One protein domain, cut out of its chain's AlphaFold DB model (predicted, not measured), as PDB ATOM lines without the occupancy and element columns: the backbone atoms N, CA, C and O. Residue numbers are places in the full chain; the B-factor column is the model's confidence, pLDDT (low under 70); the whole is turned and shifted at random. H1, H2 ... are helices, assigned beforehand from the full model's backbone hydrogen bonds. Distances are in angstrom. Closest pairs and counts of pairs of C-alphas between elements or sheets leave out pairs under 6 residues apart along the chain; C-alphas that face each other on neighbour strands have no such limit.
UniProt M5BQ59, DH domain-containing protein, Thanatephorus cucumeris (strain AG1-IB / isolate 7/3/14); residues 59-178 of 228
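AT A GLANCE: This is residues 59 to 178 of the 228 residues of the protein "DH domain-containing protein" of Thanatephorus cucumeris (strain AG1-IB / isolate 7/3/14) (UniProt M5BQ59). Long helices H1 and H4 lie side by side; H5 folds back from H4, residues 165 to 178 sticking out, and H2 and H3 lie toward the other end. The 120 printed residues include five named helices, all helix by class. The whole is loose, radius of gyration of the C-alphas 18.7 A, spanning 56 by 40 by 19 A.

HOW THE PARTS SIT: H1, residues 59 to 88, touches H4, residues 126 to 147, opposite ways, closest at C-alphas 74 and 133, 4.8 A. H2, residues 99 to 105, touches no helix. H3, residues 116 to 123, only just touches H1, with 3 pairs of C-alphas within 8 A. H4 and H5, residues 157 to 176, form a hairpin, closest at C-alphas 143 and 157, 5.1 A. In H3 and H5 every O i to N i+4 pair is within hydrogen-bond range.

IN THESE COORDINATES: Find C-alpha 59 at (145.104, 87.709, 191.005); H1 runs 41.4 A. H5 ends at C-alpha 176, (180.619, 84.701, 199.749).

THE WHOLE: The printed part has no cut; pLDDT is under 70 in 26 residues, among them 167 to 178.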
ATOM      1  N   ARG A  59     144.093  88.679 190.564       90.19
ATOM      2  CA  ARG A  59     145.104  87.709 191.005       90.19
ATOM      3  C   ARG A  59     145.590  86.850 189.841       90.19
ATOM      4  O   ARG A  59     146.784  86.782 189.608       90.19
ATOM      5  N   THR A  60     144.671  86.226 189.107       91.25
ATOM      6  CA  THR A  60     144.981  85.384 187.941       91.25
ATOM      7  C   THR A  60     145.807  86.153 186.913       91.25
ATOM      8  O   THR A  60     146.838  85.661 186.475       91.25
ATOM      9  N   HIS A  61     145.397  87.382 186.589       92.50
ATOM     10  CA  HIS A  61     146.139  88.247 185.675       92.50
ATOM     11  C   HIS A  61     147.554  88.537 186.193       92.50
ATOM     12  O   HIS A  61     148.514  88.383 185.453       92.50
ATOM     13  N   ALA A  62     147.705  88.911 187.468       94.75
ATOM     14  CA  ALA A  62     149.019  89.190 188.050       94.75
ATOM     15  C   ALA A  62     149.959  87.970 188.033       94.75
ATOM     16  O   ALA A  62     151.151  88.129 187.799       94.75
ATOM     17  N   LEU A  63     149.435  86.760 188.255       94.56
ATOM     18  CA  LEU A  63     150.232  85.527 188.228       94.56
ATOM     19  C   LEU A  63     150.693  85.159 186.813       94.56
ATOM     20  O   LEU A  63     151.828  84.724 186.638       94.56
ATOM     21  N   LEU A  64     149.834  85.358 185.812       94.06
ATOM     22  CA  LEU A  64     150.202  85.149 184.411       94.06
ATOM     23  C   LEU A  64     151.235  86.178 183.943       94.06
ATOM     24  O   LEU A  64     152.202  85.798 183.290       94.06
ATOM     25  N   GLU A  65     151.073  87.447 184.326       96.31
ATOM     26  CA  GLU A  65     152.055  88.497 184.034       96.31
ATOM     27  C   GLU A  65     153.406  88.194 184.683       96.31
ATOM     28  O   GLU A  65     154.433  88.303 184.021       96.31
ATOM     29  N   LEU A  66     153.410  87.747 185.944       96.00
ATOM     30  CA  LEU A  66     154.632  87.340 186.634       96.00
ATOM     31  C   LEU A  66     155.347  86.220 185.865       96.00
ATOM     32  O   LEU A  66     156.517  86.371 185.525       96.00
ATOM     33  N   LEU A  67     154.635  85.142 185.519       95.50
ATOM     34  CA  LEU A  67     155.202  84.024 184.758       95.50
ATOM     35  C   LEU A  67     155.697  84.448 183.370       95.50
ATOM     36  O   LEU A  67     156.767  84.024 182.936       95.50
ATOM     37  N   SER A  68     154.934  85.289 182.670       96.38
ATOM     38  CA  SER A  68     155.327  85.809 181.360       96.38
ATOM     39  C   SER A  68     156.592  86.661 181.456       96.38
ATOM     40  O   SER A  68     157.495  86.512 180.635       96.38
ATOM     41  N   SER A  69     156.669  87.537 182.461       97.88
ATOM     42  CA  SER A  69     157.838  88.387 182.686       97.88
ATOM     43  C   SER A  69     159.077  87.577 183.064       97.88
ATOM     44  O   SER A  69     160.160  87.869 182.565       97.88
ATOM     45  N   GLU A  70     158.915  86.512 183.852       97.50
ATOM     46  CA  GLU A  70     160.019  85.629 184.232       97.50
ATOM     47  C   GLU A  70     160.563  84.860 183.025       97.50
ATOM     48  O   GLU A  70     161.768  84.808 182.809       97.50
ATOM     49  N   ARG A  71     159.686  84.322 182.169       97.31
ATOM     50  CA  ARG A  71     160.110  83.652 180.927       97.31
ATOM     51  C   ARG A  71     160.864  84.584 179.987       97.31
ATOM     52  O   ARG A  71     161.836  84.166 179.363       97.31
ATOM     53  N   ALA A  72     160.415  85.833 179.872       97.94
ATOM     54  CA  ALA A  72     161.122  86.840 179.088       97.94
ATOM     55  C   ALA A  72     162.507  87.128 179.688       97.94
ATOM     56  O   ALA A  72     163.497  87.116 178.964       97.94
ATOM     57  N   TYR A  73     162.588  87.286 181.012       98.06
ATOM     58  CA  TYR A  73     163.850  87.494 181.720       98.06
ATOM     59  C   TYR A  73     164.833  86.325 181.538       98.06
ATOM     60  O   TYR A  73     165.991  86.547 181.179       98.06
ATOM     61  N   ALA A  74     164.374  85.082 181.698       97.38
ATOM     62  CA  ALA A  74     165.176  83.881 181.464       97.38
ATOM     63  C   ALA A  74     165.681  83.804 180.010       97.38
ATOM     64  O   ALA A  74     166.871  83.599 179.767       97.38
ATOM     65  N   SER A  75     164.802  84.084 179.038       97.50
ATOM     66  CA  SER A  75     165.159  84.148 177.616       97.50
ATOM     67  C   SER A  75     166.232  85.204 177.326       97.50
ATOM     68  O   SER A  75     167.153  84.943 176.548       97.50
ATOM     69  N   ASP A  76     166.141  86.387 177.936       97.81
ATOM     70  CA  ASP A  76     167.132  87.453 177.764       97.81
ATOM     71  C   ASP A  76     168.493  87.049 178.352       97.81
ATOM     72  O   ASP A  76     169.536  87.268 177.731       97.81
ATOM     73  N   LEU A  77     168.507  86.402 179.519       96.94
ATOM     74  CA  LEU A  77     169.741  85.896 180.123       96.94
ATOM     75  C   LEU A  77     170.381  84.780 179.289       96.94
ATOM     76  O   LEU A  77     171.602  84.782 179.108       96.94
ATOM     77  N   ALA A  78     169.581  83.866 178.735       95.44
ATOM     78  CA  ALA A  78     170.060  82.838 177.816       95.44
ATOM     79  C   ALA A  78     170.672  83.458 176.549       95.44
ATOM     80  O   ALA A  78     171.750  83.047 176.121       95.44
ATOM     81  N   LEU A  79     170.055  84.510 175.995       94.88
ATOM     82  CA  LEU A  79     170.603  85.265 174.863       94.88
ATOM     83  C   LEU A  79     171.969  85.886 175.201       94.88
ATOM     84  O   LEU A  79     172.917  85.780 174.418       94.88
ATOM     85  N   ILE A  80     172.090  86.523 176.370       95.25
ATOM     86  CA  ILE A  80     173.357  87.104 176.838       95.25
ATOM     87  C   ILE A  80     174.423  86.015 176.985       95.25
ATOM     88  O   ILE A  80     175.537  86.183 176.482       95.25
ATOM     89  N   ARG A  81     174.077  84.893 177.620       94.44
ATOM     90  CA  ARG A  81     174.976  83.755 177.849       94.44
ATOM     91  C   ARG A  81     175.435  83.095 176.548       94.44
ATOM     92  O   ARG A  81     176.620  82.823 176.397       94.44
ATOM     93  N   ASP A  82     174.522  82.844 175.616       92.81
ATOM     94  CA  ASP A  82     174.781  81.964 174.468       92.81
ATOM     95  C   ASP A  82     175.281  82.721 173.229       92.81
ATOM     96  O   ASP A  82     175.844  82.118 172.310       92.81
ATOM     97  N   ILE A  83     175.089  84.044 173.196       91.38
ATOM     98  CA  ILE A  83     175.480  84.896 172.070       91.38
ATOM     99  C   ILE A  83     176.472  85.965 172.522       91.38
ATOM    100  O   ILE A  83     177.615  85.969 172.071       91.38
ATOM    101  N   PHE A  84     176.077  86.866 173.421       91.81
ATOM    102  CA  PHE A  84     176.887  88.054 173.722       91.81
ATOM    103  C   PHE A  84     178.175  87.744 174.483       91.81
ATOM    104  O   PHE A  84     179.212  88.332 174.177       91.81
ATOM    105  N   LEU A  85     178.137  86.806 175.429       91.75
ATOM    106  CA  LEU A  85     179.318  86.401 176.187       91.75
ATOM    107  C   LEU A  85     180.382  85.732 175.285       91.75
ATOM    108  O   LEU A  85     181.531  86.184 175.310       91.75
ATOM    109  N   PRO A  86     180.053  84.735 174.434       89.81
ATOM    110  CA  PRO A  86     180.997  84.197 173.458       89.81
ATOM    111  C   PRO A  86     181.543  85.265 172.508       89.81
ATOM    112  O   PRO A  86     182.754  85.322 172.302       89.81
ATOM    113  N   LEU A  87     180.685  86.154 171.991       88.88
ATOM    114  CA  LEU A  87     181.103  87.233 171.090       88.88
ATOM    115  C   LEU A  87     182.092  88.195 171.752       88.88
ATOM    116  O   LEU A  87     183.104  88.543 171.147       88.88
ATOM    117  N   ALA A  88     181.844  88.587 173.002       89.75
ATOM    118  CA  ALA A  88     182.755  89.437 173.764       89.75
ATOM    119  C   ALA A  88     184.130  88.781 173.966       89.75
ATOM    120  O   ALA A  88     185.155  89.461 173.953       89.75
ATOM    121  N   GLN A  89     184.155  87.452 174.090       88.38
ATOM    122  CA  GLN A  89     185.375  86.647 174.190       88.38
ATOM    123  C   GLN A  89     186.019  86.335 172.826       88.38
ATOM    124  O   GLN A  89     187.040  85.649 172.788       88.38
ATOM    125  N   GLY A  90     185.432  86.780 171.709       85.06
ATOM    126  CA  GLY A  90     185.884  86.426 170.359       85.06
ATOM    127  C   GLY A  90     185.669  84.949 170.000       85.06
ATOM    128  O   GLY A  90     186.266  84.447 169.049       85.06
ATOM    129  N   LYS A  91     184.833  84.228 170.756       84.50
ATOM    130  CA  LYS A  91     184.502  82.819 170.519       84.50
ATOM    131  C   LYS A  91     183.320  82.692 169.554       84.50
ATOM    132  O   LYS A  91     182.425  83.538 169.562       84.50
ATOM    133  N   PRO A  92     183.270  81.619 168.747       79.19
ATOM    134  CA  PRO A  92     182.107  81.341 167.917       79.19
ATOM    135  C   PRO A  92     180.875  81.071 168.793       79.19
ATOM    136  O   PRO A  92     180.959  80.374 169.804       79.19
ATOM    137  N   THR A  93     179.726  81.611 168.392       81.25
ATOM    138  CA  THR A  93     178.437  81.342 169.040       81.25
ATOM    139  C   THR A  93     177.915  79.962 168.642       81.25
ATOM    140  O   THR A  93     178.115  79.521 167.510       81.25
ATOM    141  N   THR A  94     177.189  79.291 169.540       74.12
ATOM    142  CA  THR A  94     176.577  77.967 169.287       74.12
ATOM    143  C   THR A  94     175.591  77.985 168.114       74.12
ATOM    144  O   THR A  94     175.409  76.981 167.426       74.12
ATOM    145  N   PHE A  95     174.964  79.135 167.857       71.31
ATOM    146  CA  PHE A  95     174.000  79.304 166.778       71.31
ATOM    147  C   PHE A  95     174.647  79.909 165.524       71.31
ATOM    148  O   PHE A  95     175.406  80.878 165.641       71.31
ATOM    149  N   PRO A  96     174.328  79.386 164.323       67.00
ATOM    150  CA  PRO A  96     174.784  79.966 163.069       67.00
ATOM    151  C   PRO A  96     174.124  81.332 162.874       67.00
ATOM    152  O   PRO A  96     172.935  81.444 162.573       67.00
ATOM    153  N   LEU A  97     174.913  82.384 163.062       68.12
ATOM    154  CA  LEU A  97     174.499  83.747 162.771       68.12
ATOM    155  C   LEU A  97     174.321  83.920 161.248       68.12
ATOM    156  O   LEU A  97     175.102  83.359 160.471       68.12
ATOM    157  N   PRO A  98     173.329  84.703 160.786       72.44
ATOM    158  CA  PRO A  98     173.187  85.008 159.369       72.44
ATOM    159  C   PRO A  98     174.497  85.584 158.793       72.44
ATOM    160  O   PRO A  98     175.183  86.353 159.474       72.44
ATOM    161  N   PRO A  99     174.839  85.294 157.524       62.22
ATOM    162  CA  PRO A  99     176.134  85.666 156.940       62.22
ATOM    163  C   PRO A  99     176.410  87.180 156.965       62.22
ATOM    164  O   PRO A  99     177.565  87.594 157.028       62.22
ATOM    165  N   SER A 100     175.358  88.006 156.991       61.47
ATOM    166  CA  SER A 100     175.453  89.471 157.076       61.47
ATOM    167  C   SER A 100     176.002  89.977 158.421       61.47
ATOM    168  O   SER A 100     176.716  90.971 158.460       61.47
ATOM    169  N   VAL A 101     175.714  89.282 159.529       59.94
ATOM    170  CA  VAL A 101     176.178  89.667 160.878       59.94
ATOM    171  C   VAL A 101     177.452  88.924 161.280       59.94
ATOM    172  O   VAL A 101     178.338  89.520 161.890       59.94
ATOM    173  N   GLY A 102     177.604  87.660 160.863       55.25
ATOM    174  CA  GLY A 102     178.813  86.876 161.138       55.25
ATOM    175  C   GLY A 102     180.067  87.497 160.517       55.25
ATOM    176  O   GLY A 102     181.114  87.550 161.155       55.25
ATOM    177  N   SER A 103     179.950  88.063 159.312       54.75
ATOM    178  CA  SER A 103     181.080  88.699 158.625       54.75
ATOM    179  C   SER A 103     181.412  90.115 159.120       54.75
ATOM    180  O   SER A 103     182.464  90.628 158.751       54.75
ATOM    181  N   LEU A 104     180.553  90.749 159.931       56.06
ATOM    182  CA  LEU A 104     180.834  92.047 160.568       56.06
ATOM    183  C   LEU A 104     181.466  91.898 161.958       56.06
ATOM    184  O   LEU A 104     182.131  92.821 162.416       56.06
ATOM    185  N   MET A 105     181.267  90.755 162.620       58.91
ATOM    186  CA  MET A 105     181.816  90.504 163.957       58.91
ATOM    187  C   MET A 105     183.107  89.674 163.949       58.91
ATOM    188  O   MET A 105     183.867  89.761 164.907       58.91
ATOM    189  N   PHE A 106     183.379  88.896 162.891       60.19
ATOM    190  CA  PHE A 106     184.445  87.878 162.901       60.19
ATOM    191  C   PHE A 106     185.603  87.988 161.884       60.19
ATOM    192  O   PHE A 106     186.370  87.031 161.780       60.19
ATOM    193  N   PRO A 107     185.832  89.099 161.159       53.34
ATOM    194  CA  PRO A 107     187.139  89.260 160.519       53.34
ATOM    195  C   PRO A 107     187.646  90.706 160.556       53.34
ATOM    196  O   PRO A 107     187.308  91.476 159.667       53.34
ATOM    197  N   MET A 108     188.488  91.058 161.538       53.47
ATOM    198  CA  MET A 108     189.560  92.069 161.372       53.47
ATOM    199  C   MET A 108     190.519  92.176 162.579       53.47
ATOM    200  O   MET A 108     191.645  92.623 162.390       53.47
ATOM    201  N   HIS A 109     190.139  91.736 163.787       55.44
ATOM    202  CA  HIS A 109     191.033  91.718 164.955       55.44
ATOM    203  C   HIS A 109     191.292  90.283 165.429       55.44
ATOM    204  O   HIS A 109     190.362  89.510 165.621       55.44
ATOM    205  N   GLN A 110     192.573  89.923 165.572       65.19
ATOM    206  CA  GLN A 110     193.007  88.648 166.165       65.19
ATOM    207  C   GLN A 110     192.729  88.591 167.674       65.19
ATOM    208  O   GLN A 110     192.776  87.516 168.267       65.19
ATOM    209  N   ASP A 111     192.405  89.739 168.265       71.94
ATOM    210  CA  ASP A 111     192.145  89.905 169.683       71.94
ATOM    211  C   ASP A 111     190.632  89.946 169.960       71.94
ATOM    212  O   ASP A 111     189.877  90.528 169.169       71.94
ATOM    213  N   PRO A 112     190.170  89.355 171.078       83.56
ATOM    214  CA  PRO A 112     188.787  89.461 171.525       83.56
ATOM    215  C   PRO A 112     188.300  90.919 171.607       83.56
ATOM    216  O   PRO A 112     189.055  91.786 172.052       83.56
ATOM    217  N   PRO A 113     187.028  91.203 171.262       87.19
ATOM    218  CA  PRO A 113     186.458  92.548 171.377       87.19
ATOM    219  C   PRO A 113     186.494  93.131 172.797       87.19
ATOM    220  O   PRO A 113     186.470  94.352 172.954       87.19
ATOM    221  N   MET A 114     186.534  92.280 173.828       90.25
ATOM    222  CA  MET A 114     186.664  92.684 175.228       90.25
ATOM    223  C   MET A 114     187.817  91.957 175.919       90.25
ATOM    224  O   MET A 114     188.036  90.763 175.710       90.25
ATOM    225  N   SER A 115     188.517  92.671 176.807       92.69
ATOM    226  CA  SER A 115     189.528  92.057 177.668       92.69
ATOM    227  C   SER A 115     188.887  91.037 178.615       92.69
ATOM    228  O   SER A 115     187.719  91.159 178.995       92.69
ATOM    229  N   ALA A 116     189.658  90.045 179.065       90.88
ATOM    230  CA  ALA A 116     189.156  89.051 180.015       90.88
ATOM    231  C   ALA A 116     188.667  89.689 181.331       90.88
ATOM    232  O   ALA A 116     187.718  89.195 181.940       90.88
ATOM    233  N   GLN A 117     189.285  90.792 181.763       94.00
ATOM    234  CA  GLN A 117     188.850  91.538 182.942       94.00
ATOM    235  C   GLN A 117     187.494  92.211 182.713       94.00
ATOM    236  O   GLN A 117     186.606  92.068 183.553       94.00
ATOM    237  N   ASP A 118     187.307  92.880 181.576       93.56
ATOM    238  CA  ASP A 118     186.040  93.545 181.256       93.56
ATOM    239  C   ASP A 118     184.913  92.530 181.081       93.56
ATOM    240  O   ASP A 118     183.794  92.767 181.532       93.56
ATOM    241  N   VAL A 119     185.211  91.362 180.501       94.00
ATOM    242  CA  VAL A 119     184.248  90.260 180.409       94.00
ATOM    243  C   VAL A 119     183.783  89.834 181.803       94.00
ATOM    244  O   VAL A 119     182.582  89.711 182.031       94.00
ATOM    245  N   ARG A 120     184.697  89.669 182.768       92.06
ATOM    246  CA  ARG A 120     184.317  89.337 184.154       92.06
ATOM    247  C   ARG A 120     183.487  90.437 184.815       92.06
ATOM    248  O   ARG A 120     182.574  90.120 185.568       92.06
ATOM    249  N   ILE A 121     183.789  91.705 184.549       92.44
ATOM    250  CA  ILE A 121     183.059  92.840 185.134       92.44
ATOM    251  C   ILE A 121     181.643  92.939 184.558       92.44
ATOM    252  O   ILE A 121     180.690  93.124 185.311       92.44
ATOM    253  N   VAL A 122     181.498  92.821 183.237       94.06
ATOM    254  CA  VAL A 122     180.219  93.020 182.540       94.06
ATOM    255  C   VAL A 122     179.318  91.795 182.649       94.06
ATOM    256  O   VAL A 122     178.120  91.941 182.881       94.06
ATOM    257  N   PHE A 123     179.877  90.595 182.488       93.62
ATOM    258  CA  PHE A 123     179.096  89.359 182.454       93.62
ATOM    259  C   PHE A 123     179.072  88.618 183.791       93.62
ATOM    260  O   PHE A 123     178.224  87.751 183.960       93.62
ATOM    261  N   GLY A 124     179.934  88.958 184.755       92.44
ATOM    262  CA  GLY A 124     179.848  88.497 186.146       92.44
ATOM    263  C   GLY A 124     179.438  87.029 186.305       92.44
ATOM    264  O   GLY A 124     180.125  86.120 185.844       92.44
ATOM    265  N   ASN A 125     178.295  86.814 186.954       92.12
ATOM    266  CA  ASN A 125     177.678  85.510 187.207       92.12
ATOM    267  C   ASN A 125     176.526  85.173 186.232       92.12
ATOM    268  O   ASN A 125     175.597  84.458 186.610       92.12
ATOM    269  N   ILE A 126     176.557  85.681 184.993       94.56
ATOM    270  CA  ILE A 126     175.449  85.542 184.032       94.56
ATOM    271  C   ILE A 126     175.062  84.084 183.762       94.56
ATOM    272  O   ILE A 126     173.881  83.786 183.632       94.56
ATOM    273  N   GLU A 127     176.028  83.163 183.722       91.75
ATOM    274  CA  GLU A 127     175.765  81.740 183.460       91.75
ATOM    275  C   GLU A 127     174.865  81.119 184.535       91.75
ATOM    276  O   GLU A 127     173.957  80.336 184.241       91.75
ATOM    277  N   GLU A 128     175.087  81.509 185.785       90.94
ATOM    278  CA  GLU A 128     174.315  81.026 186.924       90.94
ATOM    279  C   GLU A 128     172.973  81.722 187.035       90.94
ATOM    280  O   GLU A 128     171.983  81.057 187.320       90.94
ATOM    281  N   LEU A 129     172.926  83.029 186.764       93.56
ATOM    282  CA  LEU A 129     171.664  83.763 186.712       93.56
ATOM    283  C   LEU A 129     170.749  83.196 185.626       93.56
ATOM    284  O   LEU A 129     169.573  82.983 185.893       93.56
ATOM    285  N   ALA A 130     171.287  82.903 184.439       94.69
ATOM    286  CA  ALA A 130     170.529  82.304 183.343       94.69
ATOM    287  C   ALA A 130     169.971  80.933 183.743       94.69
ATOM    288  O   ALA A 130     168.773  80.699 183.642       94.69
ATOM    289  N   SER A 131     170.827  80.059 184.281       92.50
ATOM    290  CA  SER A 131     170.416  78.716 184.715       92.50
ATOM    291  C   SER A 131     169.370  78.762 185.834       92.50
ATOM    292  O   SER A 131     168.438  77.961 185.859       92.50
ATOM    293  N   PHE A 132     169.514  79.711 186.760       93.12
ATOM    294  CA  PHE A 132     168.564  79.927 187.842       93.12
ATOM    295  C   PHE A 132     167.222  80.466 187.338       93.12
ATOM    296  O   PHE A 132     166.186  79.982 187.782       93.12
ATOM    297  N   ALA A 133     167.226  81.444 186.429       94.81
ATOM    298  CA  ALA A 133     166.008  82.020 185.863       94.81
ATOM    299  C   ALA A 133     165.232  80.988 185.028       94.81
ATOM    300  O   ALA A 133     164.010  80.886 185.158       94.81
ATOM    301  N   ASP A 134     165.937  80.158 184.251       95.06
ATOM    302  CA  ASP A 134     165.340  79.022 183.540       95.06
ATOM    303  C   ASP A 134     164.612  78.095 184.534       95.06
ATOM    304  O   ASP A 134     163.409  77.856 184.402       95.06
ATOM    305  N   GLU A 135     165.298  77.656 185.596       93.88
ATOM    306  CA  GLU A 135     164.714  76.792 186.630       93.88
ATOM    307  C   GLU A 135     163.558  77.467 187.394       93.88
ATOM    308  O   GLU A 135     162.550  76.823 187.708       93.88
ATOM    309  N   LEU A 136     163.674  78.761 187.698       93.75
ATOM    310  CA  LEU A 136     162.621  79.522 188.363       93.75
ATOM    311  C   LEU A 136     161.367  79.588 187.491       93.75
ATOM    312  O   LEU A 136     160.271  79.380 188.010       93.75
ATOM    313  N   SER A 137     161.517  79.814 186.186       95.12
ATOM    314  CA  SER A 137     160.393  79.878 185.250       95.12
ATOM    315  C   SER A 137     159.620  78.552 185.180       95.12
ATOM    316  O   SER A 137     158.386  78.555 185.243       95.12
ATOM    317  N   GLU A 138     160.328  77.415 185.165       93.25
ATOM    318  CA  GLU A 138     159.728  76.075 185.190       93.25
ATOM    319  C   GLU A 138     158.992  75.812 186.510       93.25
ATOM    320  O   GLU A 138     157.840  75.362 186.531       93.25
ATOM    321  N   ARG A 139     159.632  76.122 187.644       93.62
ATOM    322  CA  ARG A 139     159.021  75.952 188.970       93.62
ATOM    323  C   ARG A 139     157.813  76.866 189.160       93.62
ATOM    324  O   ARG A 139     156.828  76.451 189.774       93.62
ATOM    325  N   LEU A 140     157.870  78.086 188.635       94.38
ATOM    326  CA  LEU A 140     156.783  79.052 188.711       94.38
ATOM    327  C   LEU A 140     155.577  78.585 187.891       94.38
ATOM    328  O   LEU A 140     154.456  78.662 188.384       94.38
ATOM    329  N   GLU A 141     155.788  78.017 186.702       93.50
ATOM    330  CA  GLU A 141     154.713  77.413 185.906       93.50
ATOM    331  C   GLU A 141     153.998  76.285 186.664       93.50
ATOM    332  O   GLU A 141     152.764  76.259 186.725       93.50
ATOM    333  N   LEU A 142     154.757  75.406 187.325       91.50
ATOM    334  CA  LEU A 142     154.196  74.352 188.175       91.50
ATOM    335  C   LEU A 142     153.444  74.919 189.386       91.50
ATOM    336  O   LEU A 142     152.392  74.396 189.762       91.50
ATOM    337  N   ALA A 143     153.972  75.976 190.005       93.25
ATOM    338  CA  ALA A 143     153.383  76.597 191.186       93.25
ATOM    339  C   ALA A 143     152.107  77.387 190.869       93.25
ATOM    340  O   ALA A 143     151.214  77.441 191.712       93.25
ATOM    341  N   VAL A 144     151.988  77.972 189.675       93.19
ATOM    342  CA  VAL A 144     150.769  78.668 189.229       93.19
ATOM    343  C   VAL A 144     149.611  77.675 189.000       93.19
ATOM    344  O   VAL A 144     148.444  78.029 189.196       93.19
ATOM    345  N   GLY A 145     149.910  76.417 188.654       90.19
ATOM    346  CA  GLY A 145     148.939  75.319 188.640       90.19
ATOM    347  C   GLY A 145     147.837  75.498 187.593       90.19
ATOM    348  O   GLY A 145     148.109  75.832 186.441       90.19
ATOM    349  N   SER A 146     146.572  75.294 187.979       87.94
ATOM    350  CA  SER A 146     145.416  75.303 187.061       87.94
ATOM    351  C   SER A 146     145.109  76.651 186.392       87.94
ATOM    352  O   SER A 146     144.152  76.748 185.627       87.94
ATOM    353  N   ILE A 147     145.846  77.711 186.728       87.00
ATOM    354  CA  ILE A 147     145.720  79.029 186.095       87.00
ATOM    355  C   ILE A 147     146.404  79.047 184.719       87.00
ATOM    356  O   ILE A 147     145.962  79.780 183.833       87.00
ATOM    357  N   VAL A 148     147.450  78.238 184.518       85.88
ATOM    358  CA  VAL A 148     148.086  78.057 183.206       85.88
ATOM    359  C   VAL A 148     147.284  77.047 182.385       85.88
ATOM    360  O   VAL A 148     146.728  76.083 182.916       85.88
ATOM    361  N   LEU A 149     147.230  77.254 181.069       80.44
ATOM    362  CA  LEU A 149     146.572  76.335 180.148       80.44
ATOM    363  C   LEU A 149     147.224  74.942 180.225       80.44
ATOM    364  O   LEU A 149     148.393  74.783 179.894       80.44
ATOM    365  N   GLY A 150     146.458  73.937 180.652       79.38
ATOM    366  CA  GLY A 150     146.952  72.566 180.825       79.38
ATOM    367  C   GLY A 150     147.638  72.294 182.169       79.38
ATOM    368  O   GLY A 150     148.048  71.161 182.413       79.38
ATOM    369  N   GLY A 151     147.726  73.291 183.054       81.38
ATOM    370  CA  GLY A 151     148.234  73.109 184.409       81.38
ATOM    371  C   GLY A 151     147.240  72.384 185.322       81.38
ATOM    372  O   GLY A 151     146.023  72.430 185.133       81.38
ATOM    373  N   THR A 152     147.758  71.713 186.352       78.44
ATOM    374  CA  THR A 152     146.956  70.995 187.356       78.44
ATOM    375  C   THR A 152     147.348  71.416 188.765       78.44
ATOM    376  O   THR A 152     148.525  71.642 189.031       78.44
ATOM    377  N   GLY A 153     146.387  71.447 189.690       87.06
ATOM    378  CA  GLY A 153     146.630  71.786 191.094       87.06
ATOM    379  C   GLY A 153     146.337  73.248 191.437       87.06
ATOM    380  O   GLY A 153     145.942  74.040 190.586       87.06
ATOM    381  N   HIS A 154     146.488  73.576 192.720       87.12
ATOM    382  CA  HIS A 154     146.231  74.911 193.260       87.12
ATOM    383  C   HIS A 154     147.477  75.796 193.167       87.12
ATOM    384  O   HIS A 154     148.596  75.289 193.190       87.12
ATOM    385  N   ASP A 155     147.262  77.110 193.137       90.44
ATOM    386  CA  ASP A 155     148.320  78.118 193.208       90.44
ATOM    387  C   ASP A 155     149.114  78.003 194.524       90.44
ATOM    388  O   ASP A 155     148.554  78.129 195.617       90.44
ATOM    389  N   ARG A 156     150.425  77.777 194.396       93.88
ATOM    390  CA  ARG A 156     151.420  77.722 195.479       93.88
ATOM    391  C   ARG A 156     152.596  78.668 195.228       93.88
ATOM    392  O   ARG A 156     153.690  78.445 195.741       93.88
ATOM    393  N   VAL A 157     152.393  79.742 194.464       93.06
ATOM    394  CA  VAL A 157     153.467  80.697 194.141       93.06
ATOM    395  C   VAL A 157     154.079  81.308 195.407       93.06
ATOM    396  O   VAL A 157     155.293  81.436 195.502       93.06
ATOM    397  N   GLY A 158     153.268  81.612 196.424       92.12
ATOM    398  CA  GLY A 158     153.776  82.136 197.698       92.12
ATOM    399  C   GLY A 158     154.716  81.171 198.435       92.12
ATOM    400  O   GLY A 158     155.731  81.605 198.970       92.12
ATOM    401  N   GLU A 159     154.409  79.871 198.422       92.31
ATOM    402  CA  GLU A 159     155.255  78.832 199.025       92.31
ATOM    403  C   GLU A 159     156.582  78.707 198.273       92.31
ATOM    404  O   GLU A 159     157.641  78.723 198.899       92.31
ATOM    405  N   LEU A 160     156.532  78.725 196.935       92.06
ATOM    406  CA  LEU A 160     157.723  78.739 196.085       92.06
ATOM    407  C   LEU A 160     158.658  79.909 196.427       92.06
ATOM    408  O   LEU A 160     159.863  79.707 196.540       92.06
ATOM    409  N   PHE A 161     158.136  81.125 196.628       91.44
ATOM    410  CA  PHE A 161     158.975  82.270 197.007       91.44
ATOM    411  C   PHE A 161     159.577  82.126 198.410       91.44
ATOM    412  O   PHE A 161     160.731  82.506 198.613       91.44
ATOM    413  N   CYS A 162     158.844  81.566 199.377       90.44
ATOM    414  CA  CYS A 162     159.394  81.287 200.706       90.44
ATOM    415  C   CYS A 162     160.545  80.276 200.645       90.44
ATOM    416  O   CYS A 162     161.573  80.477 201.293       90.44
ATOM    417  N   GLU A 163     160.398  79.225 199.837       87.94
ATOM    418  CA  GLU A 163     161.471  78.269 199.570       87.94
ATOM    419  C   GLU A 163     162.663  78.951 198.895       87.94
ATOM    420  O   GLU A 163     163.800  78.811 199.349       87.94
ATOM    421  N   LEU A 164     162.402  79.733 197.845       85.31
ATOM    422  CA  LEU A 164     163.422  80.412 197.053       85.31
ATOM    423  C   LEU A 164     164.281  81.348 197.900       85.31
ATOM    424  O   LEU A 164     165.499  81.336 197.769       85.31
ATOM    425  N   VAL A 165     163.670  82.127 198.795       81.94
ATOM    426  CA  VAL A 165     164.409  83.023 199.696       81.94
ATOM    427  C   VAL A 165     165.337  82.229 200.615       81.94
ATOM    428  O   VAL A 165     166.485  82.630 200.792       81.94
ATOM    429  N   GLY A 166     164.888  81.087 201.146       74.62
ATOM    430  CA  GLY A 166     165.754  80.194 201.921       74.62
ATOM    431  C   GLY A 166     166.942  79.689 201.097       74.62
ATOM    432  O   GLY A 166     168.090  79.818 201.515       74.62
ATOM    433  N   PHE A 167     166.681  79.203 199.882       69.38
ATOM    434  CA  PHE A 167     167.722  78.687 198.989       69.38
ATOM    435  C   PHE A 167     168.719  79.757 198.525       69.38
ATOM    436  O   PHE A 167     169.926  79.512 198.537       69.38
ATOM    437  N   CYS A 168     168.243  80.936 198.128       67.50
ATOM    438  CA  CYS A 168     169.091  82.015 197.627       67.50
ATOM    439  C   CYS A 168     169.987  82.587 198.726       67.50
ATOM    440  O   CYS A 168     171.152  82.881 198.469       67.50
ATOM    441  N   VAL A 169     169.478  82.722 199.954       65.50
ATOM    442  CA  VAL A 169     170.286  83.213 201.078       65.50
ATOM    443  C   VAL A 169     171.359  82.190 201.451       65.50
ATOM    444  O   VAL A 169     172.523  82.570 201.573       65.50
ATOM    445  N   ASP A 170     171.020  80.902 201.537       61.16
ATOM    446  CA  ASP A 170     171.993  79.851 201.862       61.16
ATOM    447  C   ASP A 170     173.079  79.709 200.779       61.16
ATOM    448  O   ASP A 170     174.269  79.611 201.093       61.16
ATOM    449  N   ALA A 171     172.700  79.764 199.498       60.28
ATOM    450  CA  ALA A 171     173.646  79.718 198.384       60.28
ATOM    451  C   ALA A 171     174.552  80.961 198.333       60.28
ATOM    452  O   ALA A 171     175.765  80.828 198.150       60.28
ATOM    453  N   CYS A 172     174.002  82.163 198.552       55.59
ATOM    454  CA  CYS A 172     174.789  83.397 198.624       55.59
ATOM    455  C   CYS A 172     175.779  83.381 199.796       55.59
ATOM    456  O   CYS A 172     176.932  83.776 199.620       55.59
ATOM    457  N   VAL A 173     175.371  82.897 200.973       56.78
ATOM    458  CA  VAL A 173     176.251  82.807 202.151       56.78
ATOM    459  C   VAL A 173     177.384  81.805 201.920       56.78
ATOM    460  O   VAL A 173     178.542  82.116 202.208       56.78
ATOM    461  N   LEU A 174     177.092  80.638 201.340       53.97
ATOM    462  CA  LEU A 174     178.123  79.650 201.002       53.97
ATOM    463  C   LEU A 174     179.105  80.170 199.944       53.97
ATOM    464  O   LEU A 174     180.292  79.845 199.994       53.97
ATOM    465  N   ARG A 175     178.636  80.997 199.005       53.94
ATOM    466  CA  ARG A 175     179.467  81.521 197.920       53.94
ATOM    467  C   ARG A 175     180.333  82.712 198.333       53.94
ATOM    468  O   ARG A 175     181.500  82.752 197.951       53.94
ATOM    469  N   LEU A 176     179.814  83.625 199.158       54.91
ATOM    470  CA  LEU A 176     180.619  84.701 199.749       54.91
ATOM    471  C   LEU A 176     181.729  84.146 200.654       54.91
ATOM    472  O   LEU A 176     182.820  84.701 200.671       54.91
ATOM    473  N   GLY A 177     181.501  83.011 201.322       48.28
ATOM    474  CA  GLY A 177     182.539  82.334 202.106       48.28
ATOM    475  C   GLY A 177     183.652  81.667 201.282       48.28
ATOM    476  O   GLY A 177     184.709  81.373 201.835       48.28
ATOM    477  N   LEU A 178     183.449  81.423 199.979       51.25
ATOM    478  CA  LEU A 178     184.425  80.733 199.120       51.25
ATOM    479  C   LEU A 178     185.246  81.691 198.236       51.25
ATOM    480  O   LEU A 178     186.347  81.339 197.812       51.25
TER     481      LEU A 178